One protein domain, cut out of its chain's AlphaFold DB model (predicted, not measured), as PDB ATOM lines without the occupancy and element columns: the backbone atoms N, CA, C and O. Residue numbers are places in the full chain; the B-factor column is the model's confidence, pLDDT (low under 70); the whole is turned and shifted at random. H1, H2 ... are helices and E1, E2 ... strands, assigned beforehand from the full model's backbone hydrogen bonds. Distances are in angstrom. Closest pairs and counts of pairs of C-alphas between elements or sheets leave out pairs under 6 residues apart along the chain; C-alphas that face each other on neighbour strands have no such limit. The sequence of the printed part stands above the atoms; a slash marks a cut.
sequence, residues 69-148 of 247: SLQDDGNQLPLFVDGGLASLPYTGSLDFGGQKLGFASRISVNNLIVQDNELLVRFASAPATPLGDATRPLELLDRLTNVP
ATOM      1  N   SER A  69      19.943 -53.256  20.101       93.06
ATOM      2  CA  SER A  69      19.254 -53.989  19.039       93.06
ATOM      3  C   SER A  69      17.790 -53.562  18.917       93.06
ATOM      4  O   SER A  69      17.184 -53.040  19.849       93.06
ATOM      5  N   LEU A  70      17.194 -53.776  17.741       93.81
ATOM      6  CA  LEU A  70      15.782 -53.447  17.490       93.81
ATOM      7  C   LEU A  70      14.825 -54.527  18.029       93.81
ATOM      8  O   LEU A  70      13.661 -54.246  18.324       93.81
ATOM      9  N   GLN A  71      15.323 -55.756  18.174       94.62
ATOM     10  CA  GLN A  71      14.612 -56.932  18.669       94.62
ATOM     11  C   GLN A  71      15.558 -57.795  19.513       94.62
ATOM     12  O   GLN A  71      16.776 -57.666  19.397       94.62
ATOM     13  N   ASP A  72      14.978 -58.660  20.344       94.81
ATOM     14  CA  ASP A  72      15.636 -59.681  21.172       94.81
ATOM     15  C   ASP A  72      16.619 -59.132  22.227       94.81
ATOM     16  O   ASP A  72      17.426 -59.868  22.785       94.81
ATOM     17  N   ASP A  73      16.506 -57.840  22.545       92.19
ATOM     18  CA  ASP A  73      17.344 -57.109  23.507       92.19
ATOM     19  C   ASP A  73      16.462 -56.290  24.468       92.19
ATOM     20  O   ASP A  73      16.684 -55.106  24.728       92.19
ATOM     21  N   GLY A  74      15.381 -56.924  24.933       91.38
ATOM     22  CA  GLY A  74      14.384 -56.333  25.823       91.38
ATOM     23  C   GLY A  74      13.318 -55.481  25.127       91.38
ATOM     24  O   GLY A  74      13.192 -55.428  23.902       91.38
ATOM     25  N   ASN A  75      12.511 -54.804  25.946       92.62
ATOM     26  CA  ASN A  75      11.387 -53.984  25.479       92.62
ATOM     27  C   ASN A  75      11.838 -52.595  25.015       92.62
ATOM     28  O   ASN A  75      11.084 -51.900  24.334       92.62
ATOM     29  N   GLN A  76      13.054 -52.187  25.382       92.06
ATOM     30  CA  GLN A  76      13.648 -50.918  24.989       92.06
ATOM     31  C   GLN A  76      13.894 -50.881  23.475       92.06
ATOM     32  O   GLN A  76      13.915 -51.909  22.799       92.06
ATOM     33  N   LEU A  77      14.045 -49.672  22.938       93.31
ATOM     34  CA  LEU A  77      14.245 -49.444  21.513       93.31
ATOM     35  C   LEU A  77      15.226 -48.281  21.326       93.31
ATOM     36  O   LEU A  77      14.962 -47.194  21.856       93.31
ATOM     37  N   PRO A  78      16.314 -48.446  20.552       93.75
ATOM     38  CA  PRO A  78      17.167 -47.335  20.145       93.75
ATOM     39  C   PRO A  78      16.453 -46.490  19.077       93.75
ATOM     40  O   PRO A  78      16.784 -46.535  17.890       93.75
ATOM     41  N   LEU A  79      15.433 -45.737  19.510       92.62
ATOM     42  CA  LEU A  79      14.620 -44.868  18.655       92.62
ATOM     43  C   LEU A  79      15.459 -43.759  18.018       92.62
ATOM     44  O   LEU A  79      15.246 -43.393  16.862       92.62
ATOM     45  N   PHE A  80      16.423 -43.249  18.782       92.56
ATOM     46  CA  PHE A  80      17.363 -42.235  18.342       92.56
ATOM     47  C   PHE A  80      18.775 -42.803  18.254       92.56
ATOM     48  O   PHE A  80      19.200 -43.601  19.093       92.56
ATOM     49  N   VAL A  81      19.508 -42.339  17.249       93.75
ATOM     50  CA  VAL A  81      20.898 -42.706  16.976       93.75
ATOM     51  C   VAL A  81      21.762 -41.457  16.839       93.75
ATOM     52  O   VAL A  81      21.267 -40.357  16.567       93.75
ATOM     53  N   ASP A  82      23.069 -41.623  17.024       91.94
ATOM     54  CA  ASP A  82      24.055 -40.572  16.799       91.94
ATOM     55  C   ASP A  82      24.469 -40.539  15.325       91.94
ATOM     56  O   ASP A  82      25.276 -41.349  14.862       91.94
ATOM     57  N   GLY A  83      23.924 -39.580  14.574       84.69
ATOM     58  CA  GLY A  83      24.202 -39.426  13.147       84.69
ATOM     59  C   GLY A  83      25.668 -39.107  12.828       84.69
ATOM     60  O   GLY A  83      26.111 -39.371  11.715       84.69
ATOM     61  N   GLY A  84      26.448 -38.593  13.788       78.25
ATOM     62  CA  GLY A  84      27.877 -38.326  13.587       78.25
ATOM     63  C   GLY A  84      28.781 -39.542  13.752       78.25
ATOM     64  O   GLY A  84      29.951 -39.474  13.389       78.25
ATOM     65  N   LEU A  85      28.253 -40.646  14.286       73.12
ATOM     66  CA  LEU A  85      28.989 -41.879  14.556       73.12
ATOM     67  C   LEU A  85      28.341 -43.048  13.816       73.12
ATOM     68  O   LEU A  85      27.914 -44.013  14.436       73.12
ATOM     69  N   ALA A  86      28.225 -42.945  12.487       81.00
ATOM     70  CA  ALA A  86      27.656 -43.995  11.633       81.00
ATOM     71  C   ALA A  86      26.248 -44.470  12.060       81.00
ATOM     72  O   ALA A  86      25.910 -45.640  11.887       81.00
ATOM     73  N   SER A  87      25.431 -43.571  12.625       86.69
ATOM     74  CA  SER A  87      24.079 -43.882  13.112       86.69
ATOM     75  C   SER A  87      24.051 -44.982  14.183       86.69
ATOM     76  O   SER A  87      23.100 -45.760  14.255       86.69
ATOM     77  N   LEU A  88      25.074 -45.037  15.040       88.75
ATOM     78  CA  LEU A  88      25.109 -45.952  16.180       88.75
ATOM     79  C   LEU A  88      24.114 -45.537  17.284       88.75
ATOM     80  O   LEU A  88      23.879 -44.339  17.485       88.75
ATOM     81  N   PRO A  89      23.556 -46.500  18.045       91.06
ATOM     82  CA  PRO A  89      22.734 -46.211  19.218       91.06
ATOM     83  C   PRO A  89      23.443 -45.312  20.235       91.06
ATOM     84  O   PRO A  89      24.662 -45.380  20.423       91.06
ATOM     85  N   TYR A  90      22.667 -44.481  20.932       90.06
ATOM     86  CA  TYR A  90      23.190 -43.717  22.058       90.06
ATOM     87  C   TYR A  90      23.306 -44.600  23.301       90.06
ATOM     88  O   TYR A  90      22.298 -44.976  23.895       90.06
ATOM     89  N   THR A  91      24.535 -44.896  23.713       88.38
ATOM     90  CA  THR A  91      24.851 -45.654  24.937       88.38
ATOM     91  C   THR A  91      25.456 -44.775  26.024       88.38
ATOM     92  O   THR A  91      25.631 -45.217  27.157       88.38
ATOM     93  N   GLY A  92      25.785 -43.521  25.697       86.69
ATOM     94  CA  GLY A  92      26.545 -42.655  26.593       86.69
ATOM     95  C   GLY A  92      27.998 -43.108  26.747       86.69
ATOM     96  O   GLY A  92      28.604 -42.812  27.776       86.69
ATOM     97  N   SER A  93      28.546 -43.818  25.748       85.62
ATOM     98  CA  SER A  93      29.949 -44.247  25.747       85.62
ATOM     99  C   SER A  93      30.880 -43.070  26.046       85.62
ATOM    100  O   SER A  93      30.667 -41.958  25.557       85.62
ATOM    101  N   LEU A  94      31.904 -43.325  26.860       83.69
ATOM    102  CA  LEU A  94      32.960 -42.369  27.203       83.69
ATOM    103  C   LEU A  94      34.176 -42.485  26.268       83.69
ATOM    104  O   LEU A  94      35.113 -41.695  26.384       83.69
ATOM    105  N   ASP A  95      34.157 -43.441  25.339       79.56
ATOM    106  CA  ASP A  95      35.225 -43.624  24.362       79.56
ATOM    107  C   ASP A  95      35.318 -42.413  23.418       79.56
ATOM    108  O   ASP A  95      34.336 -41.708  23.171       79.56
ATOM    109  N   PHE A  96      36.517 -42.165  22.880       74.94
ATOM    110  CA  PHE A  96      36.775 -41.141  21.854       74.94
ATOM    111  C   PHE A  96      36.257 -39.724  22.190       74.94
ATOM    112  O   PHE A  96      35.834 -38.987  21.303       74.94
ATOM    113  N   GLY A  97      36.302 -39.325  23.466       75.44
ATOM    114  CA  GLY A  97      35.862 -37.995  23.920       75.44
ATOM    115  C   GLY A  97      34.401 -37.926  24.380       75.44
ATOM    116  O   GLY A  97      33.943 -36.862  24.793       75.44
ATOM    117  N   GLY A  98      33.699 -39.061  24.374       82.69
ATOM    118  CA  GLY A  98      32.367 -39.214  24.938       82.69
ATOM    119  C   GLY A  98      31.240 -38.864  23.967       82.69
ATOM    120  O   GLY A  98      31.197 -37.790  23.372       82.69
ATOM    121  N   GLN A  99      30.256 -39.753  23.864       86.25
ATOM    122  CA  GLN A  99      29.130 -39.609  22.941       86.25
ATOM    123  C   GLN A  99      28.223 -38.423  23.302       86.25
ATOM    124  O   GLN A  99      27.644 -37.793  22.421       86.25
ATOM    125  N   LYS A 100      28.117 -38.086  24.595       85.56
ATOM    126  CA  LYS A 100      27.209 -37.050  25.118       85.56
ATOM    127  C   LYS A 100      27.478 -35.661  24.534       85.56
ATOM    128  O   LYS A 100      26.533 -34.928  24.236       85.56
ATOM    129  N   LEU A 101      28.747 -35.275  24.386       84.50
ATOM    130  CA  LEU A 101      29.099 -33.933  23.932       84.50
ATOM    131  C   LEU A 101      28.750 -33.770  22.448       84.50
ATOM    132  O   LEU A 101      29.165 -34.556  21.599       84.50
ATOM    133  N   GLY A 102      27.950 -32.749  22.137       87.06
ATOM    134  CA  GLY A 102      27.467 -32.485  20.780       87.06
ATOM    135  C   GLY A 102      26.377 -33.441  20.285       87.06
ATOM    136  O   GLY A 102      25.904 -33.260  19.171       87.06
ATOM    137  N   PHE A 103      25.924 -34.417  21.082       89.62
ATOM    138  CA  PHE A 103      24.881 -35.359  20.653       89.62
ATOM    139  C   PHE A 103      23.596 -34.650  20.208       89.62
ATOM    140  O   PHE A 103      22.989 -35.040  19.220       89.62
ATOM    141  N   ALA A 104      23.215 -33.558  20.876       88.69
ATOM    142  CA  ALA A 104      22.002 -32.807  20.552       88.69
ATOM    143  C   ALA A 104      21.961 -32.271  19.107       88.69
ATOM    144  O   ALA A 104      20.874 -32.139  18.556       88.69
ATOM    145  N   SER A 105      23.107 -31.979  18.475       91.88
ATOM    146  CA  SER A 105      23.140 -31.552  17.066       91.88
ATOM    147  C   SER A 105      23.193 -32.715  16.075       91.88
ATOM    148  O   SER A 105      23.005 -32.504  14.880       91.88
ATOM    149  N   ARG A 106      23.464 -33.934  16.555       92.56
ATOM    150  CA  ARG A 106      23.666 -35.146  15.742       92.56
ATOM    151  C   ARG A 106      22.556 -36.178  15.915       92.56
ATOM    152  O   ARG A 106      22.500 -37.145  15.157       92.56
ATOM    153  N   ILE A 107      21.705 -36.002  16.923       94.31
ATOM    154  CA  ILE A 107      20.586 -36.890  17.213       94.31
ATOM    155  C   ILE A 107      19.665 -36.971  15.994       94.31
ATOM    156  O   ILE A 107      19.260 -35.962  15.419       94.31
ATOM    157  N   SER A 108      19.347 -38.193  15.590       94.12
ATOM    158  CA  SER A 108      18.455 -38.472  14.465       94.12
ATOM    159  C   SER A 108      17.593 -39.689  14.776       94.12
ATOM    160  O   SER A 108      17.945 -40.505  15.628       94.12
ATOM    161  N   VAL A 109      16.440 -39.798  14.117       93.62
ATOM    162  CA  VAL A 109      15.590 -40.990  14.227       93.62
ATOM    163  C   VAL A 109      16.292 -42.156  13.539       93.62
ATOM    164  O   VAL A 109      16.855 -42.000  12.454       93.62
ATOM    165  N   ASN A 110      16.249 -43.330  14.159       94.00
ATOM    166  CA  ASN A 110      16.815 -44.539  13.584       94.00
ATOM    167  C   ASN A 110      16.087 -44.907  12.281       94.00
ATOM    168  O   ASN A 110      14.914 -45.286  12.290       94.00
ATOM    169  N   ASN A 111      16.791 -44.816  11.154       93.19
ATOM    170  CA  ASN A 111      16.212 -45.046   9.833       93.19
ATOM    171  C   ASN A 111      15.689 -46.482   9.640       93.19
ATOM    172  O   ASN A 111      14.787 -46.692   8.837       93.19
ATOM    173  N   LEU A 112      16.197 -47.458  10.401       93.31
ATOM    174  CA  LEU A 112      15.686 -48.832  10.371       93.31
ATOM    175  C   LEU A 112      14.240 -48.915  10.880       93.31
ATOM    176  O   LEU A 112      13.451 -49.690  10.355       93.31
ATOM    177  N   ILE A 113      13.874 -48.070  11.848       94.31
ATOM    178  CA  ILE A 113      12.495 -47.971  12.348       94.31
ATOM    179  C   ILE A 113      11.613 -47.266  11.320       94.31
ATOM    180  O   ILE A 113      10.480 -47.665  11.118       94.31
ATOM    181  N   VAL A 114      12.136 -46.244  10.635       94.38
ATOM    182  CA  VAL A 114      11.395 -45.548   9.565       94.38
ATOM    183  C   VAL A 114      11.085 -46.490   8.396       94.38
ATOM    184  O   VAL A 114      10.040 -46.369   7.760       94.38
ATOM    185  N   GLN A 115      11.996 -47.421   8.102       96.44
ATOM    186  CA  GLN A 115      11.812 -48.441   7.068       96.44
ATOM    187  C   GLN A 115      10.830 -49.539   7.489       96.44
ATOM    188  O   GLN A 115      10.108 -50.051   6.635       96.44
ATOM    189  N   ASP A 116      10.786 -49.882   8.778       95.12
ATOM    190  CA  ASP A 116       9.864 -50.867   9.341       95.12
ATOM    191  C   ASP A 116       9.272 -50.386  10.676       95.12
ATOM    192  O   ASP A 116       9.827 -50.579  11.762       95.12
ATOM    193  N   ASN A 117       8.086 -49.780  10.586       94.00
ATOM    194  CA  ASN A 117       7.370 -49.263  11.747       94.00
ATOM    195  C   ASN A 117       6.823 -50.375  12.662       94.00
ATOM    196  O   ASN A 117       6.446 -50.077  13.798       94.00
ATOM    197  N   GLU A 118       6.775 -51.643  12.224       95.00
ATOM    198  CA  GLU A 118       6.338 -52.751  13.086       95.00
ATOM    199  C   GLU A 118       7.284 -52.933  14.281       95.00
ATOM    200  O   GLU A 118       6.853 -53.390  15.340       95.00
ATOM    201  N   LEU A 119       8.541 -52.492  14.160       94.56
ATOM    202  CA  LEU A 119       9.553 -52.516  15.221       94.56
ATOM    203  C   LEU A 119       9.207 -51.631  16.429       94.56
ATOM    204  O   LEU A 119       9.745 -51.837  17.519       94.56
ATOM    205  N   LEU A 120       8.273 -50.684  16.289       94.25
ATOM    206  CA  LEU A 120       7.728 -49.946  17.437       94.25
ATOM    207  C   LEU A 120       6.949 -50.860  18.396       94.25
ATOM    208  O   LEU A 120       6.794 -50.527  19.569       94.25
ATOM    209  N   VAL A 121       6.486 -52.013  17.907       96.38
ATOM    210  CA  VAL A 121       5.741 -53.014  18.677       96.38
ATOM    211  C   VAL A 121       6.543 -54.305  18.827       96.38
ATOM    212  O   VAL A 121       6.645 -54.840  19.929       96.38
ATOM    213  N   ARG A 122       7.139 -54.803  17.742       95.31
ATOM    214  CA  ARG A 122       7.854 -56.079  17.724       95.31
ATOM    215  C   ARG A 122       9.199 -55.987  18.421       95.31
ATOM    216  O   ARG A 122      10.138 -55.427  17.864       95.31
ATOM    217  N   PHE A 123       9.280 -56.561  19.620       95.00
ATOM    218  CA  PHE A 123      10.490 -56.581  20.441       95.00
ATOM    219  C   PHE A 123      11.157 -57.952  20.535       95.00
ATOM    220  O   PHE A 123      12.337 -58.009  20.856       95.00
ATOM    221  N   ALA A 124      10.444 -59.034  20.231       95.94
ATOM    222  CA  ALA A 124      10.975 -60.390  20.163       95.94
ATOM    223  C   ALA A 124      10.711 -60.987  18.776       95.94
ATOM    224  O   ALA A 124       9.634 -60.777  18.209       95.94
ATOM    225  N   SER A 125      11.675 -61.746  18.254       94.38
ATOM    226  CA  SER A 125      11.568 -62.443  16.966       94.38
ATOM    227  C   SER A 125      11.171 -63.919  17.112       94.38
ATOM    228  O   SER A 125      10.591 -64.494  16.186       94.38
ATOM    229  N   ALA A 126      11.417 -64.534  18.277       93.25
ATOM    230  CA  ALA A 126      11.158 -65.954  18.529       93.25
ATOM    231  C   ALA A 126      10.631 -66.235  19.963       93.25
ATOM    232  O   ALA A 126      11.426 -66.330  20.898       93.25
ATOM    233  N   PRO A 127       9.309 -66.447  20.148       92.25
ATOM    234  CA  PRO A 127       8.258 -66.229  19.155       92.25
ATOM    235  C   PRO A 127       8.114 -64.739  18.828       92.25
ATOM    236  O   PRO A 127       8.347 -63.884  19.678       92.25
ATOM    237  N   ALA A 128       7.711 -64.436  17.594       94.62
ATOM    238  CA  ALA A 128       7.501 -63.061  17.168       94.62
ATOM    239  C   ALA A 128       6.417 -62.381  18.021       94.62
ATOM    240  O   ALA A 128       5.319 -62.927  18.179       94.62
ATOM    241  N   THR A 129       6.701 -61.184  18.537       96.56
ATOM    242  CA  THR A 129       5.712 -60.391  19.276       96.56
ATOM    243  C   THR A 129       4.491 -60.098  18.384       96.56
ATOM    244  O   THR A 129       4.650 -59.597  17.262       96.56
ATOM    245  N   PRO A 130       3.257 -60.358  18.848       95.62
ATOM    246  CA  PRO A 130       2.048 -59.975  18.123       95.62
ATOM    247  C   PRO A 130       1.927 -58.452  17.971       95.62
ATOM    248  O   PRO A 130       2.194 -57.709  18.908       95.62
ATOM    249  N   LEU A 131       1.428 -57.965  16.830       92.94
ATOM    250  CA  LEU A 131       1.261 -56.517  16.588       92.94
ATOM    251  C   LEU A 131       0.233 -55.832  17.515       92.94
ATOM    252  O   LEU A 131       0.178 -54.608  17.564       92.94
ATOM    253  N   GLY A 132      -0.587 -56.606  18.231       93.75
ATOM    254  CA  GLY A 132      -1.507 -56.097  19.254       93.75
ATOM    255  C   GLY A 132      -0.896 -55.987  20.655       93.75
ATOM    256  O   GLY A 132      -1.600 -55.595  21.582       93.75
ATOM    257  N   ASP A 133       0.372 -56.367  20.835       96.12
ATOM    258  CA  ASP A 133       1.056 -56.290  22.126       96.12
ATOM    259  C   ASP A 133       1.436 -54.835  22.449       96.12
ATOM    260  O   ASP A 133       2.187 -54.186  21.724       96.12
ATOM    261  N   ALA A 134       0.913 -54.301  23.553       96.06
ATOM    262  CA  ALA A 134       1.159 -52.919  23.962       96.06
ATOM    263  C   ALA A 134       2.411 -52.745  24.841       96.06
ATOM    264  O   ALA A 134       2.713 -51.618  25.232       96.06
ATOM    265  N   THR A 135       3.148 -53.814  25.155       96.50
ATOM    266  CA  THR A 135       4.228 -53.796  26.154       96.50
ATOM    267  C   THR A 135       5.326 -52.784  25.813       96.50
ATOM    268  O   THR A 135       5.631 -51.918  26.631       96.50
ATOM    269  N   ARG A 136       5.897 -52.829  24.600       95.69
ATOM    270  CA  ARG A 136       6.921 -51.857  24.171       95.69
ATOM    271  C   ARG A 136       6.357 -50.432  24.024       95.69
ATOM    272  O   ARG A 136       6.967 -49.522  24.581       95.69
ATOM    273  N   PRO A 137       5.220 -50.192  23.341       95.25
ATOM    274  CA  PRO A 137       4.642 -48.849  23.265       95.25
ATOM    275  C   PRO A 137       4.384 -48.202  24.634       95.25
ATOM    276  O   PRO A 137       4.681 -47.020  24.814       95.25
ATOM    277  N   LEU A 138       3.875 -48.968  25.605       95.56
ATOM    278  CA  LEU A 138       3.645 -48.483  26.968       95.56
ATOM    279  C   LEU A 138       4.956 -48.201  27.706       95.56
ATOM    280  O   LEU A 138       5.049 -47.166  28.357       95.56
ATOM    281  N   GLU A 139       5.979 -49.050  27.561       94.00
ATOM    282  CA  GLU A 139       7.318 -48.795  28.114       94.00
ATOM    283  C   GLU A 139       7.924 -47.505  27.534       94.00
ATOM    284  O   GLU A 139       8.441 -46.676  28.278       94.00
ATOM    285  N   LEU A 140       7.843 -47.291  26.216       92.50
ATOM    286  CA  LEU A 140       8.366 -46.077  25.578       92.50
ATOM    287  C   LEU A 140       7.642 -44.818  26.063       92.50
ATOM    288  O   LEU A 140       8.287 -43.794  26.307       92.50
ATOM    289  N   LEU A 141       6.318 -44.894  26.227       93.06
ATOM    290  CA  LEU A 141       5.534 -43.800  26.788       93.06
ATOM    291  C   LEU A 141       5.931 -43.531  28.245       93.06
ATOM    292  O   LEU A 141       6.219 -42.387  28.583       93.06
ATOM    293  N   ASP A 142       6.020 -44.569  29.077       93.38
ATOM    294  CA  ASP A 142       6.399 -44.455  30.489       93.38
ATOM    295  C   ASP A 142       7.802 -43.849  30.669       93.38
ATOM    296  O   ASP A 142       8.000 -42.929  31.467       93.38
ATOM    297  N   ARG A 143       8.768 -44.274  29.846       89.56
ATOM    298  CA  ARG A 143      10.130 -43.713  29.811       89.56
ATOM    299  C   ARG A 143      10.145 -42.231  29.452       89.56
ATOM    300  O   ARG A 143      10.990 -41.496  29.955       89.56
ATOM    301  N   LEU A 144       9.231 -41.793  28.588       87.56
ATOM    302  CA  LEU A 144       9.120 -40.396  28.184       87.56
ATOM    303  C   LEU A 144       8.409 -39.543  29.244       87.56
ATOM    304  O   LEU A 144       8.786 -38.385  29.451       87.56
ATOM    305  N   THR A 145       7.378 -40.086  29.898       90.81
ATOM    306  CA  THR A 145       6.469 -39.297  30.743       90.81
ATOM    307  C   THR A 145       6.729 -39.410  32.232       90.81
ATOM    308  O   THR A 145       6.503 -38.427  32.930       90.81
ATOM    309  N   ASN A 146       7.186 -40.562  32.723       92.19
ATOM    310  CA  ASN A 146       7.198 -40.881  34.152       92.19
ATOM    311  C   ASN A 146       8.603 -41.134  34.698       92.19
ATOM    312  O   ASN A 146       8.871 -40.799  35.852       92.19
ATOM    313  N   VAL A 147       9.511 -41.689  33.890       90.56
ATOM    314  CA  VAL A 147      10.872 -41.986  34.353       90.56
ATOM    315  C   VAL A 147      11.659 -40.684  34.560       90.56
ATOM    316  O   VAL A 147      11.841 -39.910  33.615       90.56
ATOM    317  N   PRO A 148      12.136 -40.405  35.790       90.12
ATOM    318  CA  PRO A 148      12.926 -39.218  36.050       90.12
ATOM    319  C   PRO A 148      14.360 -39.409  35.555       90.12
ATOM    320  O   PRO A 148      15.011 -40.415  35.837       90.12
TER     321      PRO A 148
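Overview. This is residues 69 to 148 of the 247 residues of the protein "Flagellar hook-associated protein FlgK" of Hyphomicrobiales bacterium (UniProt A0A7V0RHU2). With little regular structure, the domain is mostly loops around a short ribbon of antiparallel strands, E1 and E2, with small helices H1 at one end and H2, then H3, beyond the other. The longest helix, H4, lies apart from this ribbon, and residues 93 to 98 stick out. The 80 printed residues run E1, H1, E2, H2, H3, H4; 30 are in named elements, mostly helix. It is only just compact, close to loose: radius of gyration of the C-alphas 13.8 A, spans 41 by 28 by 19 A.

Arrangement. E1, residues 80 to 82, is antiparallel to E2, residues 107 to 109, at 135 degrees; N 81 and O 108 are 2.9 A apart, within hydrogen-bond range. The closest C-alphas of E1 and H1, residues 103 to 106, are those of Asp 82 and Arg 106, 5.5 A apart. H2, residues 111 to 115, is close but not clearly touching H3, residues 117 to 120; their closest C-alphas, of Ile 113 and Leu 119, are 6.1 A apart. H3 is close but not clearly touching H4, residues 135 to 145, with closest C-alphas Leu 120 and Pro 137 at 6.7 A. In H2 and H4 every O i to N i+4 pair is within hydrogen-bond range; H1 and H3 are too short for such a pair.

Along the chain. E1 begins at C-alpha 80 (17.363, -42.235, 18.342). H4, 15.4 A long, ends at C-alpha 145 (6.469, -39.297, 30.743).

Size, cuts and confidence. The C-alphas farthest apart, of Gly 97 and Gly 132, are 41.8 A apart. The printed part has no cut; the links E1 to H1 and H3 to H4 are long. No printed residue is under 70 in pLDDT.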